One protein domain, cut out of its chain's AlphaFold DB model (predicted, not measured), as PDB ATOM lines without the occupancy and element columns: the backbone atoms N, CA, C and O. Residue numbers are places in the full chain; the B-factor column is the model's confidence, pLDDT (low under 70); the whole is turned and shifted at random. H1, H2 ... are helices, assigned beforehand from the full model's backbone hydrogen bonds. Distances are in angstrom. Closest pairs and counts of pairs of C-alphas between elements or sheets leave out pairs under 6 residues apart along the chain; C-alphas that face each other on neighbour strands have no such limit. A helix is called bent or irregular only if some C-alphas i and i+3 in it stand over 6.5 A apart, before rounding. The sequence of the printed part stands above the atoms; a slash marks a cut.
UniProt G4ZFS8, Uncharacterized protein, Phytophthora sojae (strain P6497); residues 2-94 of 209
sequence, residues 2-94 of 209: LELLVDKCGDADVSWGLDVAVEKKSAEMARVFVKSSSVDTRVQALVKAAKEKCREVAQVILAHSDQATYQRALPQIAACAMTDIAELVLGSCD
ATOM      1  N   LEU A   2      15.234  -4.280 -16.029       59.81
ATOM      2  CA  LEU A   2      15.808  -5.481 -15.393       59.81
ATOM      3  C   LEU A   2      16.900  -6.172 -16.235       59.81
ATOM      4  O   LEU A   2      17.917  -6.560 -15.683       59.81
ATOM      5  N   GLU A   3      16.750  -6.241 -17.561       61.75
ATOM      6  CA  GLU A   3      17.754  -6.877 -18.441       61.75
ATOM      7  C   GLU A   3      19.129  -6.182 -18.399       61.75
ATOM      8  O   GLU A   3      20.152  -6.844 -18.288       61.75
ATOM      9  N   LEU A   4      19.157  -4.844 -18.364       61.91
ATOM     10  CA  LEU A   4      20.398  -4.056 -18.273       61.91
ATOM     11  C   LEU A   4      21.122  -4.196 -16.922       61.91
ATOM     12  O   LEU A   4      22.292  -3.832 -16.813       61.91
ATOM     13  N   LEU A   5      20.418  -4.649 -15.880       62.34
ATOM     14  CA  LEU A   5      21.010  -4.910 -14.568       62.34
ATOM     15  C   LEU A   5      21.639  -6.304 -14.512       62.34
ATOM     16  O   LEU A   5      22.691  -6.450 -13.898       62.34
ATOM     17  N   VAL A   6      21.045  -7.290 -15.190       71.62
ATOM     18  CA  VAL A   6      21.559  -8.668 -15.221       71.62
ATOM     19  C   VAL A   6      22.849  -8.785 -16.033       71.62
ATOM     20  O   VAL A   6      23.726  -9.549 -15.653       71.62
ATOM     21  N   ASP A   7      23.061  -7.938 -17.040       70.25
ATOM     22  CA  ASP A   7      24.347  -7.876 -17.760       70.25
ATOM     23  C   ASP A   7      25.529  -7.385 -16.902       70.25
ATOM     24  O   ASP A   7      26.685  -7.507 -17.304       70.25
ATOM     25  N   LYS A   8      25.260  -6.822 -15.717       76.88
ATOM     26  CA  LYS A   8      26.291  -6.425 -14.744       76.88
ATOM     27  C   LYS A   8      26.466  -7.434 -13.607       76.88
ATOM     28  O   LYS A   8      27.342  -7.233 -12.768       76.88
ATOM     29  N   CYS A   9      25.630  -8.468 -13.554       79.62
ATOM     30  CA  CYS A   9      25.684  -9.509 -12.537       79.62
ATOM     31  C   CYS A   9      26.840 -10.477 -12.813       79.62
ATOM     32  O   CYS A   9      27.126 -10.810 -13.963       79.62
ATOM     33  N   GLY A  10      27.500 -10.947 -11.752       83.81
ATOM     34  CA  GLY A  10      28.458 -12.042 -11.871       83.81
ATOM     35  C   GLY A  10      27.748 -13.374 -12.125       83.81
ATOM     36  O   GLY A  10      26.557 -13.517 -11.851       83.81
ATOM     37  N   ASP A  11      28.485 -14.387 -12.587       84.06
ATOM     38  CA  ASP A  11      27.922 -15.726 -12.837       84.06
ATOM     39  C   ASP A  11      27.272 -16.335 -11.576       84.06
ATOM     40  O   ASP A  11      26.233 -16.986 -11.655       84.06
ATOM     41  N   ALA A  12      27.813 -16.029 -10.390       86.88
ATOM     42  CA  ALA A  12      27.234 -16.430  -9.108       86.88
ATOM     43  C   ALA A  12      25.852 -15.800  -8.846       86.88
ATOM     44  O   ALA A  12      24.949 -16.480  -8.360       86.88
ATOM     45  N   ASP A  13      25.667 -14.527  -9.205       88.50
ATOM     46  CA  ASP A  13      24.387 -13.827  -9.051       88.50
ATOM     47  C   ASP A  13      23.348 -14.375 -10.039       88.50
ATOM     48  O   ASP A  13      22.183 -14.567  -9.688       88.50
ATOM     49  N   VAL A  14      23.778 -14.675 -11.271       89.19
ATOM     50  CA  VAL A  14      22.938 -15.303 -12.302       89.19
ATOM     51  C   VAL A  14      22.535 -16.719 -11.889       89.19
ATOM     52  O   VAL A  14      21.373 -17.096 -12.044       89.19
ATOM     53  N   SER A  15      23.469 -17.483 -11.317       90.94
ATOM     54  CA  SER A  15      23.224 -18.813 -10.759       90.94
ATOM     55  C   SER A  15      22.171 -18.779  -9.665       90.94
ATOM     56  O   SER A  15      21.156 -19.467  -9.761       90.94
ATOM     57  N   TRP A  16      22.343 -17.893  -8.683       90.38
ATOM     58  CA  TRP A  16      21.363 -17.712  -7.620       90.38
ATOM     59  C   TRP A  16      19.997 -17.257  -8.159       90.38
ATOM     60  O   TRP A  16      18.959 -17.770  -7.742       90.38
ATOM     61  N   GLY A  17      19.979 -16.346  -9.134       91.19
ATOM     62  CA  GLY A  17      18.751 -15.883  -9.783       91.19
ATOM     63  C   GLY A  17      17.986 -16.997 -10.505       91.19
ATOM     64  O   GLY A  17      16.762 -17.090 -10.369       91.19
ATOM     65  N   LEU A  18      18.688 -17.872 -11.233       90.62
ATOM     66  CA  LEU A  18      18.093 -19.058 -11.858       90.62
ATOM     67  C   LEU A  18      17.588 -20.056 -10.816       90.62
ATOM     68  O   LEU A  18      16.497 -20.602 -10.970       90.62
ATOM     69  N   ASP A  19      18.327 -20.242  -9.732       91.81
ATOM     70  CA  ASP A  19      17.934 -21.106  -8.627       91.81
ATOM     71  C   ASP A  19      16.626 -20.656  -7.971       91.81
ATOM     72  O   ASP A  19      15.734 -21.479  -7.746       91.81
ATOM     73  N   VAL A  20      16.480 -19.353  -7.725       92.81
ATOM     74  CA  VAL A  20      15.234 -18.757  -7.229       92.81
ATOM     75  C   VAL A  20      14.122 -18.895  -8.270       92.81
ATOM     76  O   VAL A  20      12.979 -19.184  -7.913       92.81
ATOM     77  N   ALA A  21      14.424 -18.736  -9.562       93.56
ATOM     78  CA  ALA A  21      13.439 -18.931 -10.622       93.56
ATOM     79  C   ALA A  21      12.886 -20.368 -10.634       93.56
ATOM     80  O   ALA A  21      11.675 -20.541 -10.790       93.56
ATOM     81  N   VAL A  22      13.731 -21.382 -10.407       93.38
ATOM     82  CA  VAL A  22      13.312 -22.789 -10.273       93.38
ATOM     83  C   VAL A  22      12.415 -22.985  -9.050       93.38
ATOM     84  O   VAL A  22      11.331 -23.552  -9.185       93.38
ATOM     85  N   GLU A  23      12.812 -22.470  -7.884       92.56
ATOM     86  CA  GLU A  23      12.041 -22.582  -6.633       92.56
ATOM     87  C   GLU A  23      10.669 -21.905  -6.723       92.56
ATOM     88  O   GLU A  23       9.673 -22.398  -6.192       92.56
ATOM     89  N   LYS A  24      10.599 -20.770  -7.422       92.19
ATOM     90  CA  LYS A  24       9.355 -20.029  -7.658       92.19
ATOM     91  C   LYS A  24       8.577 -20.521  -8.878       92.19
ATOM     92  O   LYS A  24       7.503 -19.989  -9.139       92.19
ATOM     93  N   LYS A  25       9.105 -21.499  -9.626       92.81
ATOM     94  CA  LYS A  25       8.556 -21.985 -10.907       92.81
ATOM     95  C   LYS A  25       8.280 -20.851 -11.905       92.81
ATOM     96  O   LYS A  25       7.321 -20.892 -12.671       92.81
ATOM     97  N   SER A  26       9.112 -19.808 -11.881       94.06
ATOM     98  CA  SER A  26       8.901 -18.578 -12.644       94.06
ATOM     99  C   SER A  26       9.684 -18.592 -13.954       94.06
ATOM    100  O   SER A  26      10.884 -18.308 -13.995       94.06
ATOM    101  N   ALA A  27       8.982 -18.880 -15.052       92.25
ATOM    102  CA  ALA A  27       9.551 -18.837 -16.398       92.25
ATOM    103  C   ALA A  27      10.023 -17.426 -16.791       92.25
ATOM    104  O   ALA A  27      11.013 -17.285 -17.505       92.25
ATOM    105  N   GLU A  28       9.347 -16.376 -16.319       90.06
ATOM    106  CA  GLU A  28       9.740 -14.992 -16.596       90.06
ATOM    107  C   GLU A  28      11.082 -14.649 -15.954       90.06
ATOM    108  O   GLU A  28      11.961 -14.122 -16.632       90.06
ATOM    109  N   MET A  29      11.282 -15.021 -14.684       86.94
ATOM    110  CA  MET A  29      12.572 -14.828 -14.014       86.94
ATOM    111  C   MET A  29      13.674 -15.620 -14.718       86.94
ATOM    112  O   MET A  29      14.744 -15.077 -14.994       86.94
ATOM    113  N   ALA A  30      13.389 -16.869 -15.098       91.81
ATOM    114  CA  ALA A  30      14.339 -17.695 -15.830       91.81
ATOM    115  C   ALA A  30      14.754 -17.063 -17.171       91.81
ATOM    116  O   ALA A  30      15.933 -17.094 -17.513       91.81
ATOM    117  N   ARG A  31      13.826 -16.430 -17.911       91.50
ATOM    118  CA  ARG A  31      14.119 -15.775 -19.204       91.50
ATOM    119  C   ARG A  31      15.089 -14.609 -19.079       91.50
ATOM    120  O   ARG A  31      15.801 -14.324 -20.038       91.50
ATOM    121  N   VAL A  32      15.092 -13.923 -17.940       89.50
ATOM    122  CA  VAL A  32      16.017 -12.814 -17.704       89.50
ATOM    123  C   VAL A  32      17.412 -13.364 -17.414       89.50
ATOM    124  O   VAL A  32      18.364 -12.984 -18.087       89.50
ATOM    125  N   PHE A  33      17.533 -14.298 -16.467       88.50
ATOM    126  CA  PHE A  33      18.839 -14.797 -16.030       88.50
ATOM    127  C   PHE A  33      19.509 -15.747 -17.031       88.50
ATOM    128  O   PHE A  33      20.732 -15.766 -17.129       88.50
ATOM    129  N   VAL A  34      18.746 -16.503 -17.829       90.12
ATOM    130  CA  VAL A  34      19.334 -17.458 -18.785       90.12
ATOM    131  C   VAL A  34      20.172 -16.770 -19.871       90.12
ATOM    132  O   VAL A  34      21.149 -17.349 -20.339       90.12
ATOM    133  N   LYS A  35      19.850 -15.525 -20.245       87.00
ATOM    134  CA  LYS A  35      20.557 -14.792 -21.311       87.00
ATOM    135  C   LYS A  35      22.019 -14.497 -20.971       87.00
ATOM    136  O   LYS A  35      22.861 -14.554 -21.860       87.00
ATOM    137  N   SER A  36      22.311 -14.234 -19.700       86.44
ATOM    138  CA  SER A  36      23.654 -13.884 -19.212       86.44
ATOM    139  C   SER A  36      24.316 -15.053 -18.465       86.44
ATOM    140  O   SER A  36      25.285 -14.863 -17.739       86.44
ATOM    141  N   SER A  37      23.782 -16.270 -18.622       87.62
ATOM    142  CA  SER A  37      24.252 -17.472 -17.925       87.62
ATOM    143  C   SER A  37      25.414 -18.160 -18.644       87.62
ATOM    144  O   SER A  37      25.456 -18.219 -19.878       87.62
ATOM    145  N   SER A  38      26.332 -18.756 -17.883       89.94
ATOM    146  CA  SER A  38      27.304 -19.701 -18.434       89.94
ATOM    147  C   SER A  38      26.672 -21.078 -18.688       89.94
ATOM    148  O   SER A  38      25.564 -21.387 -18.235       89.94
ATOM    149  N   VAL A  39      27.381 -21.934 -19.433       89.56
ATOM    150  CA  VAL A  39      26.969 -23.333 -19.649       89.56
ATOM    151  C   VAL A  39      26.826 -24.058 -18.308       89.56
ATOM    152  O   VAL A  39      25.850 -24.776 -18.108       89.56
ATOM    153  N   ASP A  40      27.759 -23.841 -17.376       90.31
ATOM    154  CA  ASP A  40      27.746 -24.476 -16.056       90.31
ATOM    155  C   ASP A  40      26.504 -24.086 -15.254       90.31
ATOM    156  O   ASP A  40      25.820 -24.957 -14.709       90.31
ATOM    157  N   THR A  41      26.153 -22.800 -15.255       92.00
ATOM    158  CA  THR A  41      24.950 -22.305 -14.583       92.00
ATOM    159  C   THR A  41      23.681 -22.921 -15.164       92.00
ATOM    160  O   THR A  41      22.806 -23.353 -14.413       92.00
ATOM    161  N   ARG A  42      23.577 -23.017 -16.498       92.50
ATOM    162  CA  ARG A  42      22.424 -23.658 -17.152       92.50
ATOM    163  C   ARG A  42      22.318 -25.131 -16.795       92.50
ATOM    164  O   ARG A  42      21.214 -25.593 -16.527       92.50
ATOM    165  N   VAL A  43      23.439 -25.854 -16.763       91.50
ATOM    166  CA  VAL A  43      23.469 -27.265 -16.354       91.50
ATOM    167  C   VAL A  43      22.939 -27.415 -14.927       91.50
ATOM    168  O   VAL A  43      22.031 -28.214 -14.711       91.50
ATOM    169  N   GLN A  44      23.442 -26.629 -13.970       91.25
ATOM    170  CA  GLN A  44      23.003 -26.711 -12.570       91.25
ATOM    171  C   GLN A  44      21.521 -26.365 -12.408       91.25
ATOM    172  O   GLN A  44      20.768 -27.130 -11.800       91.25
ATOM    173  N   ALA A  45      21.075 -25.269 -13.023       92.25
ATOM    174  CA  ALA A  45      19.679 -24.853 -12.981       92.25
ATOM    175  C   ALA A  45      18.746 -25.895 -13.624       92.25
ATOM    176  O   ALA A  45      17.663 -26.162 -13.103       92.25
ATOM    177  N   LEU A  46      19.166 -26.532 -14.721       91.00
ATOM    178  CA  LEU A  46      18.391 -27.572 -15.396       91.00
ATOM    179  C   LEU A  46      18.310 -28.861 -14.565       91.00
ATOM    180  O   LEU A  46      17.236 -29.455 -14.463       91.00
ATOM    181  N   VAL A  47      19.406 -29.268 -13.917       90.25
ATOM    182  CA  VAL A  47      19.418 -30.398 -12.972       90.25
ATOM    183  C   VAL A  47      18.504 -30.114 -11.777       90.25
ATOM    184  O   VAL A  47      17.727 -30.984 -11.380       90.25
ATOM    185  N   LYS A  48      18.531 -28.894 -11.226       91.00
ATOM    186  CA  LYS A  48      17.620 -28.474 -10.148       91.00
ATOM    187  C   LYS A  48      16.163 -28.489 -10.615       91.00
ATOM    188  O   LYS A  48      15.313 -29.056  -9.936       91.00
ATOM    189  N   ALA A  49      15.879 -27.959 -11.806       91.44
ATOM    190  CA  ALA A  49      14.542 -27.990 -12.395       91.44
ATOM    191  C   ALA A  49      14.026 -29.423 -12.590       91.44
ATOM    192  O   ALA A  49      12.845 -29.675 -12.353       91.44
ATOM    193  N   ALA A  50      14.896 -30.368 -12.964       89.00
ATOM    194  CA  ALA A  50      14.544 -31.783 -13.058       89.00
ATOM    195  C   ALA A  50      14.164 -32.388 -11.700       89.00
ATOM    196  O   ALA A  50      13.136 -33.059 -11.600       89.00
ATOM    197  N   LYS A  51      14.940 -32.101 -10.646       87.94
ATOM    198  CA  LYS A  51      14.655 -32.561  -9.273       87.94
ATOM    199  C   LYS A  51      13.329 -32.008  -8.741       87.94
ATOM    200  O   LYS A  51      12.543 -32.756  -8.169       87.94
ATOM    201  N   GLU A  52      13.051 -30.734  -9.006       89.31
ATOM    202  CA  GLU A  52      11.823 -30.041  -8.579       89.31
ATOM    203  C   GLU A  52      10.625 -30.251  -9.530       89.31
ATOM    204  O   GLU A  52       9.518 -29.765  -9.276       89.31
ATOM    205  N   LYS A  53      10.824 -30.988 -10.636       88.62
ATOM    206  CA  LYS A  53       9.828 -31.239 -11.697       88.62
ATOM    207  C   LYS A  53       9.243 -29.945 -12.294       88.62
ATOM    208  O   LYS A  53       8.055 -29.868 -12.606       88.62
ATOM    209  N   CYS A  54      10.077 -28.919 -12.458       88.44
ATOM    210  CA  CYS A  54       9.700 -27.594 -12.964       88.44
ATOM    211  C   CYS A  54       9.880 -27.501 -14.487       88.44
ATOM    212  O   CYS A  54      10.894 -26.997 -14.981       88.44
ATOM    213  N   ARG A  55       8.888 -27.985 -15.243       90.25
ATOM    214  CA  ARG A  55       8.941 -28.067 -16.713       90.25
ATOM    215  C   ARG A  55       9.060 -26.700 -17.388       90.25
ATOM    216  O   ARG A  55       9.781 -26.573 -18.373       90.25
ATOM    217  N   GLU A  56       8.377 -25.685 -16.877       90.88
ATOM    218  CA  GLU A  56       8.311 -24.351 -17.479       90.88
ATOM    219  C   GLU A  56       9.683 -23.670 -17.472       90.88
ATOM    220  O   GLU A  56      10.117 -23.111 -18.479       90.88
ATOM    221  N   VAL A  57      10.395 -23.764 -16.345       90.50
ATOM    222  CA  VAL A  57      11.753 -23.220 -16.208       90.50
ATOM    223  C   VAL A  57      12.739 -24.032 -17.043       90.50
ATOM    224  O   VAL A  57      13.554 -23.446 -17.754       90.50
ATOM    225  N   ALA A  58      12.618 -25.365 -17.044       91.12
ATOM    226  CA  ALA A  58      13.441 -26.222 -17.892       91.12
ATOM    227  C   ALA A  58      13.298 -25.858 -19.380       91.12
ATOM    228  O   ALA A  58      14.305 -25.685 -20.055       91.12
ATOM    229  N   GLN A  59      12.079 -25.645 -19.889       91.75
ATOM    230  CA  GLN A  59      11.853 -25.235 -21.283       91.75
ATOM    231  C   GLN A  59      12.522 -23.904 -21.634       91.75
ATOM    232  O   GLN A  59      13.067 -23.759 -22.726       91.75
ATOM    233  N   VAL A  60      12.499 -22.932 -20.717       92.44
ATOM    234  CA  VAL A  60      13.181 -21.649 -20.924       92.44
ATOM    235  C   VAL A  60      14.691 -21.837 -21.008       92.44
ATOM    236  O   VAL A  60      15.314 -21.235 -21.883       92.44
ATOM    237  N   ILE A  61      15.260 -22.672 -20.133       90.75
ATOM    238  CA  ILE A  61      16.691 -22.984 -20.151       90.75
ATOM    239  C   ILE A  61      17.052 -23.671 -21.469       90.75
ATOM    240  O   ILE A  61      17.921 -23.178 -22.179       90.75
ATOM    241  N   LEU A  62      16.316 -24.723 -21.850       90.31
ATOM    242  CA  LEU A  62      16.539 -25.471 -23.091       90.31
ATOM    243  C   LEU A  62      16.464 -24.580 -24.338       90.31
ATOM    244  O   LEU A  62      17.300 -24.696 -25.224       90.31
ATOM    245  N   ALA A  63      15.527 -23.629 -24.392       89.12
ATOM    246  CA  ALA A  63      15.410 -22.701 -25.519       89.12
ATOM    247  C   ALA A  63      16.640 -21.787 -25.719       89.12
ATOM    248  O   ALA A  63      16.788 -21.201 -26.788       89.12
ATOM    249  N   HIS A  64      17.501 -21.653 -24.705       87.56
ATOM    250  CA  HIS A  64      18.724 -20.839 -24.736       87.56
ATOM    251  C   HIS A  64      19.987 -21.684 -24.501       87.56
ATOM    252  O   HIS A  64      21.048 -21.149 -24.172       87.56
ATOM    253  N   SER A  65      19.874 -23.004 -24.640       88.00
ATOM    254  CA  SER A  65      20.957 -23.957 -24.431       88.00
ATOM    255  C   SER A  65      21.474 -24.526 -25.747       88.00
ATOM    256  O   SER A  65      20.789 -24.570 -26.766       88.00
ATOM    257  N   ASP A  66      22.717 -24.986 -25.697       86.12
ATOM    258  CA  ASP A  66      23.416 -25.673 -26.771       86.12
ATOM    259  C   ASP A  66      23.601 -27.165 -26.452       86.12
ATOM    260  O   ASP A  66      23.337 -27.632 -25.339       86.12
ATOM    261  N   GLN A  67      24.114 -27.917 -27.431       83.56
ATOM    262  CA  GLN A  67      24.402 -29.348 -27.274       83.56
ATOM    263  C   GLN A  67      25.391 -29.621 -26.124       83.56
ATOM    264  O   GLN A  67      25.263 -30.627 -25.429       83.56
ATOM    265  N   ALA A  68      26.321 -28.694 -25.849       85.00
ATOM    266  CA  ALA A  68      27.249 -28.798 -24.720       85.00
ATOM    267  C   ALA A  68      26.522 -28.782 -23.364       85.00
ATOM    268  O   ALA A  68      26.879 -29.541 -22.458       85.00
ATOM    269  N   THR A  69      25.477 -27.961 -23.226       87.62
ATOM    270  CA  THR A  69      24.614 -27.971 -22.039       87.62
ATOM    271  C   THR A  69      23.896 -29.319 -21.910       87.62
ATOM    272  O   THR A  69      23.909 -29.917 -20.832       87.62
ATOM    273  N   TYR A  70      23.314 -29.841 -22.996       86.19
ATOM    274  CA  TYR A  70      22.562 -31.104 -22.969       86.19
ATOM    275  C   TYR A  70      23.442 -32.299 -22.612       86.19
ATOM    276  O   TYR A  70      23.085 -33.077 -21.727       86.19
ATOM    277  N   GLN A  71      24.626 -32.397 -23.225       82.88
ATOM    278  CA  GLN A  71      25.586 -33.469 -22.970       82.88
ATOM    279  C   GLN A  71      25.992 -33.545 -21.492       82.88
ATOM    280  O   GLN A  71      26.193 -34.637 -20.964       82.88
ATOM    281  N   ARG A  72      26.115 -32.399 -20.812       85.81
ATOM    282  CA  ARG A  72      26.547 -32.330 -19.406       85.81
ATOM    283  C   ARG A  72      25.398 -32.456 -18.412       85.81
ATOM    284  O   ARG A  72      25.605 -32.963 -17.310       85.81
ATOM    285  N   ALA A  73      24.207 -31.987 -18.775       87.19
ATOM    286  CA  ALA A  73      23.045 -32.022 -17.898       87.19
ATOM    287  C   ALA A  73      22.340 -33.380 -17.916       87.19
ATOM    288  O   ALA A  73      21.942 -33.877 -16.865       87.19
ATOM    289  N   LEU A  74      22.195 -33.998 -19.090       85.12
ATOM    290  CA  LEU A  74      21.353 -35.179 -19.251       85.12
ATOM    291  C   LEU A  74      21.803 -36.393 -18.415       85.12
ATOM    292  O   LEU A  74      20.929 -36.981 -17.782       85.12
ATOM    293  N   PRO A  75      23.105 -36.736 -18.297       77.19
ATOM    294  CA  PRO A  75      23.542 -37.816 -17.406       77.19
ATOM    295  C   PRO A  75      23.148 -37.574 -15.941       77.19
ATOM    296  O   PRO A  75      22.659 -38.475 -15.265       77.19
ATOM    297  N   GLN A  76      23.267 -36.329 -15.469       83.81
ATOM    298  CA  GLN A  76      22.918 -35.949 -14.094       83.81
ATOM    299  C   GLN A  76      21.405 -35.984 -13.846       83.81
ATOM    300  O   GLN A  76      20.952 -36.395 -12.776       83.81
ATOM    301  N   ILE A  77      20.615 -35.563 -14.837       84.25
ATOM    302  CA  ILE A  77      19.149 -35.612 -14.785       84.25
ATOM    303  C   ILE A  77      18.678 -37.069 -14.777       84.25
ATOM    304  O   ILE A  77      17.862 -37.448 -13.937       84.25
ATOM    305  N   ALA A  78      19.229 -37.889 -15.672       76.62
ATOM    306  CA  ALA A  78      18.883 -39.295 -15.810       76.62
ATOM    307  C   ALA A  78      19.222 -40.122 -14.565       76.62
ATOM    308  O   ALA A  78      18.450 -41.005 -14.204       76.62
ATOM    309  N   ALA A  79      20.319 -39.790 -13.877       69.81
ATOM    310  CA  ALA A  79      20.688 -40.411 -12.609       69.81
ATOM    311  C   ALA A  79      19.700 -40.105 -11.464       69.81
ATOM    312  O   ALA A  79      19.586 -40.893 -10.529       69.81
ATOM    313  N   CYS A  80      18.984 -38.973 -11.509       64.69
ATOM    314  CA  CYS A  80      18.056 -38.580 -10.442       64.69
ATOM    315  C   CYS A  80      16.644 -39.169 -10.618       64.69
ATOM    316  O   CYS A  80      15.971 -39.416  -9.620       64.69
ATOM    317  N   ALA A  81      16.195 -39.349 -11.864       63.31
ATOM    318  CA  ALA A  81      15.037 -40.130 -12.316       63.31
ATOM    319  C   ALA A  81      14.824 -39.842 -13.816       63.31
ATOM    320  O   ALA A  81      14.963 -38.693 -14.247       63.31
ATOM    321  N   MET A  82      14.409 -40.835 -14.613       65.88
ATOM    322  CA  MET A  82      13.823 -40.559 -15.934       65.88
ATOM    323  C   MET A  82      12.547 -39.733 -15.734       65.88
ATOM    324  O   MET A  82      11.510 -40.244 -15.316       65.88
ATOM    325  N   THR A  83      12.656 -38.426 -15.956       73.62
ATOM    326  CA  THR A  83      11.580 -37.445 -15.786       73.62
ATOM    327  C   THR A  83      11.141 -36.905 -17.140       73.62
ATOM    328  O   THR A  83      11.882 -36.973 -18.119       73.62
ATOM    329  N   ASP A  84       9.982 -36.250 -17.180       83.94
ATOM    330  CA  ASP A  84       9.513 -35.507 -18.356       83.94
ATOM    331  C   ASP A  84      10.551 -34.499 -18.887       83.94
ATOM    332  O   ASP A  84      10.562 -34.180 -20.074       83.94
ATOM    333  N   ILE A  85      11.421 -33.981 -18.011       84.12
ATOM    334  CA  ILE A  85      12.501 -33.059 -18.379       84.12
ATOM    335  C   ILE A  85      13.646 -33.807 -19.075       84.12
ATOM    336  O   ILE A  85      14.206 -33.276 -20.029       84.12
ATOM    337  N   ALA A  86      13.957 -35.042 -18.670       85.38
ATOM    338  CA  ALA A  86      14.941 -35.874 -19.361       85.38
ATOM    339  C   ALA A  86      14.513 -36.155 -20.812       85.38
ATOM    340  O   ALA A  86      15.308 -35.982 -21.731       85.38
ATOM    341  N   GLU A  87      13.239 -36.502 -21.024       86.19
ATOM    342  CA  GLU A  87      12.679 -36.730 -22.366       86.19
ATOM    343  C   GLU A  87      12.642 -35.438 -23.203       86.19
ATOM    344  O   GLU A  87      12.915 -35.467 -24.401       86.19
ATOM    345  N   LEU A  88      12.384 -34.279 -22.583       85.69
ATOM    346  CA  LEU A  88      12.489 -32.982 -23.266       85.69
ATOM    347  C   LEU A  88      13.910 -32.687 -23.754       85.69
ATOM    348  O   LEU A  88      14.093 -32.216 -24.879       85.69
ATOM    349  N   VAL A  89      14.908 -32.946 -22.907       86.31
ATOM    350  CA  VAL A  89      16.319 -32.757 -23.265       86.31
ATOM    351  C   VAL A  89      16.684 -33.722 -24.389       86.31
ATOM    352  O   VAL A  89      17.218 -33.285 -25.401       86.31
ATOM    353  N   LEU A  90      16.321 -35.004 -24.260       87.25
ATOM    354  CA  LEU A  90      16.554 -36.033 -25.278       87.25
ATOM    355  C   LEU A  90      15.958 -35.665 -26.638       87.25
ATOM    356  O   LEU A  90      16.639 -35.796 -27.649       87.25
ATOM    357  N   GLY A  91      14.724 -35.153 -26.667       86.38
ATOM    358  CA  GLY A  91      14.076 -34.699 -27.900       86.38
ATOM    359  C   GLY A  91      14.740 -33.483 -28.559       86.38
ATOM    360  O   GLY A  91      14.453 -33.193 -29.717       86.38
ATOM    361  N   SER A  92      15.620 -32.780 -27.840       85.75
ATOM    362  CA  SER A  92      16.356 -31.605 -28.328       85.75
ATOM    363  C   SER A  92      17.814 -31.918 -28.709       85.75
ATOM    364  O   SER A  92      18.516 -31.055 -29.246       85.75
ATOM    365  N   CYS A  93      18.284 -33.136 -28.425       86.81
ATOM    366  CA  CYS A  93      19.646 -33.578 -28.707       86.81
ATOM    367  C   CYS A  93      19.813 -34.009 -30.167       86.81
ATOM    368  O   CYS A  93      18.925 -34.620 -30.761       86.81
ATOM    369  N   ASP A  94      20.994 -33.754 -30.730       87.06
ATOM    370  CA  ASP A  94      21.396 -34.391 -31.983       87.06
ATOM    371  C   ASP A  94      21.856 -35.846 -31.765       87.06
ATOM    372  O   ASP A  94      22.103 -36.299 -30.644       87.06
TER     373      ASP A  94
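This is residues 2 to 94 of the 209 residues of an uncharacterized protein of Phytophthora sojae (strain P6497) (UniProt G4ZFS8). Three helical hairpins, H2 with H3, H4 with H5 and H6 with H7, are stacked side by side into a short solenoid of two layers, with H2, H4 and H6 in one and H3, H5 and H7 in the other. The short helix H1 caps the H2-H3 end of the stack, packing on H3, while H4 and H5 make the middle. The printed part has 93 residues with seven named helices, H1 to H7 in chain order, and no named strand; its class is all helix. It is compact, with a radius of gyration of the C-alphas of 12.1 A, and spans 36 by 25 by 18 A.

The longest helix, H6, residues 67 to 80, touches H4, residues 39 to 51, closest at the C-alphas of Ala 73 and Val 43, 5.0 A apart. They run the same way at a shallow tilt of 30 degrees. H6 forms a hairpin with H7, residues 84 to 92, at a shallow tilt of 26 degrees; their closest C-alphas, Ile 77 and Ala 86, are 6.2 A apart. H7 touches H5, residues 55 to 62, closest at the C-alphas of Ile 85 and Arg 55, 6.4 A apart. H4 and H5 form a hairpin, with the closest C-alphas, Leu 46 and Ala 58, 5.7 A apart. H4 also touches H2, residues 11 to 23, closest at the C-alphas of Thr 41 and Ser 15, 5.5 A apart. H5 touches H3, residues 27 to 36, closest at the C-alphas of Val 57 and Ala 27, 4.9 A apart. H2 and H3 form a hairpin at a shallow tilt of 16 degrees, closest at the C-alphas of Ala 21 and Met 29, 5.4 A apart. H1, residues 2 to 6, touches H3, closest at the C-alphas of Glu 3 and Val 32, 6.2 A apart. H2 and H6 are apart, and so are H3 and H7. Every O i to N i+4 pair is within hydrogen-bond range in H1, H2, H4, H5 and H7; in H3 it is 4 of 6 and in H6 8 of 10.

H6 is 20.2 A long and irregular, but only just: C-alphas 72 and 75 are 6.6 A apart. H4 measures 18.6 A, H2 18.4 A, H3 15.2 A, H7 12.7 A, H5 10.3 A and H1 6.6 A. H1 begins at C-alpha 2, (15.808, -5.481, -15.393); H4 begins at C-alpha 39, (26.969, -23.333, -19.649); H7 ends at C-alpha 92, (16.356, -31.605, -28.328).

The two C-alphas farthest apart, those of Leu 4 and Met 82, are 37.2 A apart. The printed part has no cut, and the six links between helices are tight. The mean pLDDT of the printed part is 85.7; residues 2 to 5 and 79 to 82 of this model are under 70.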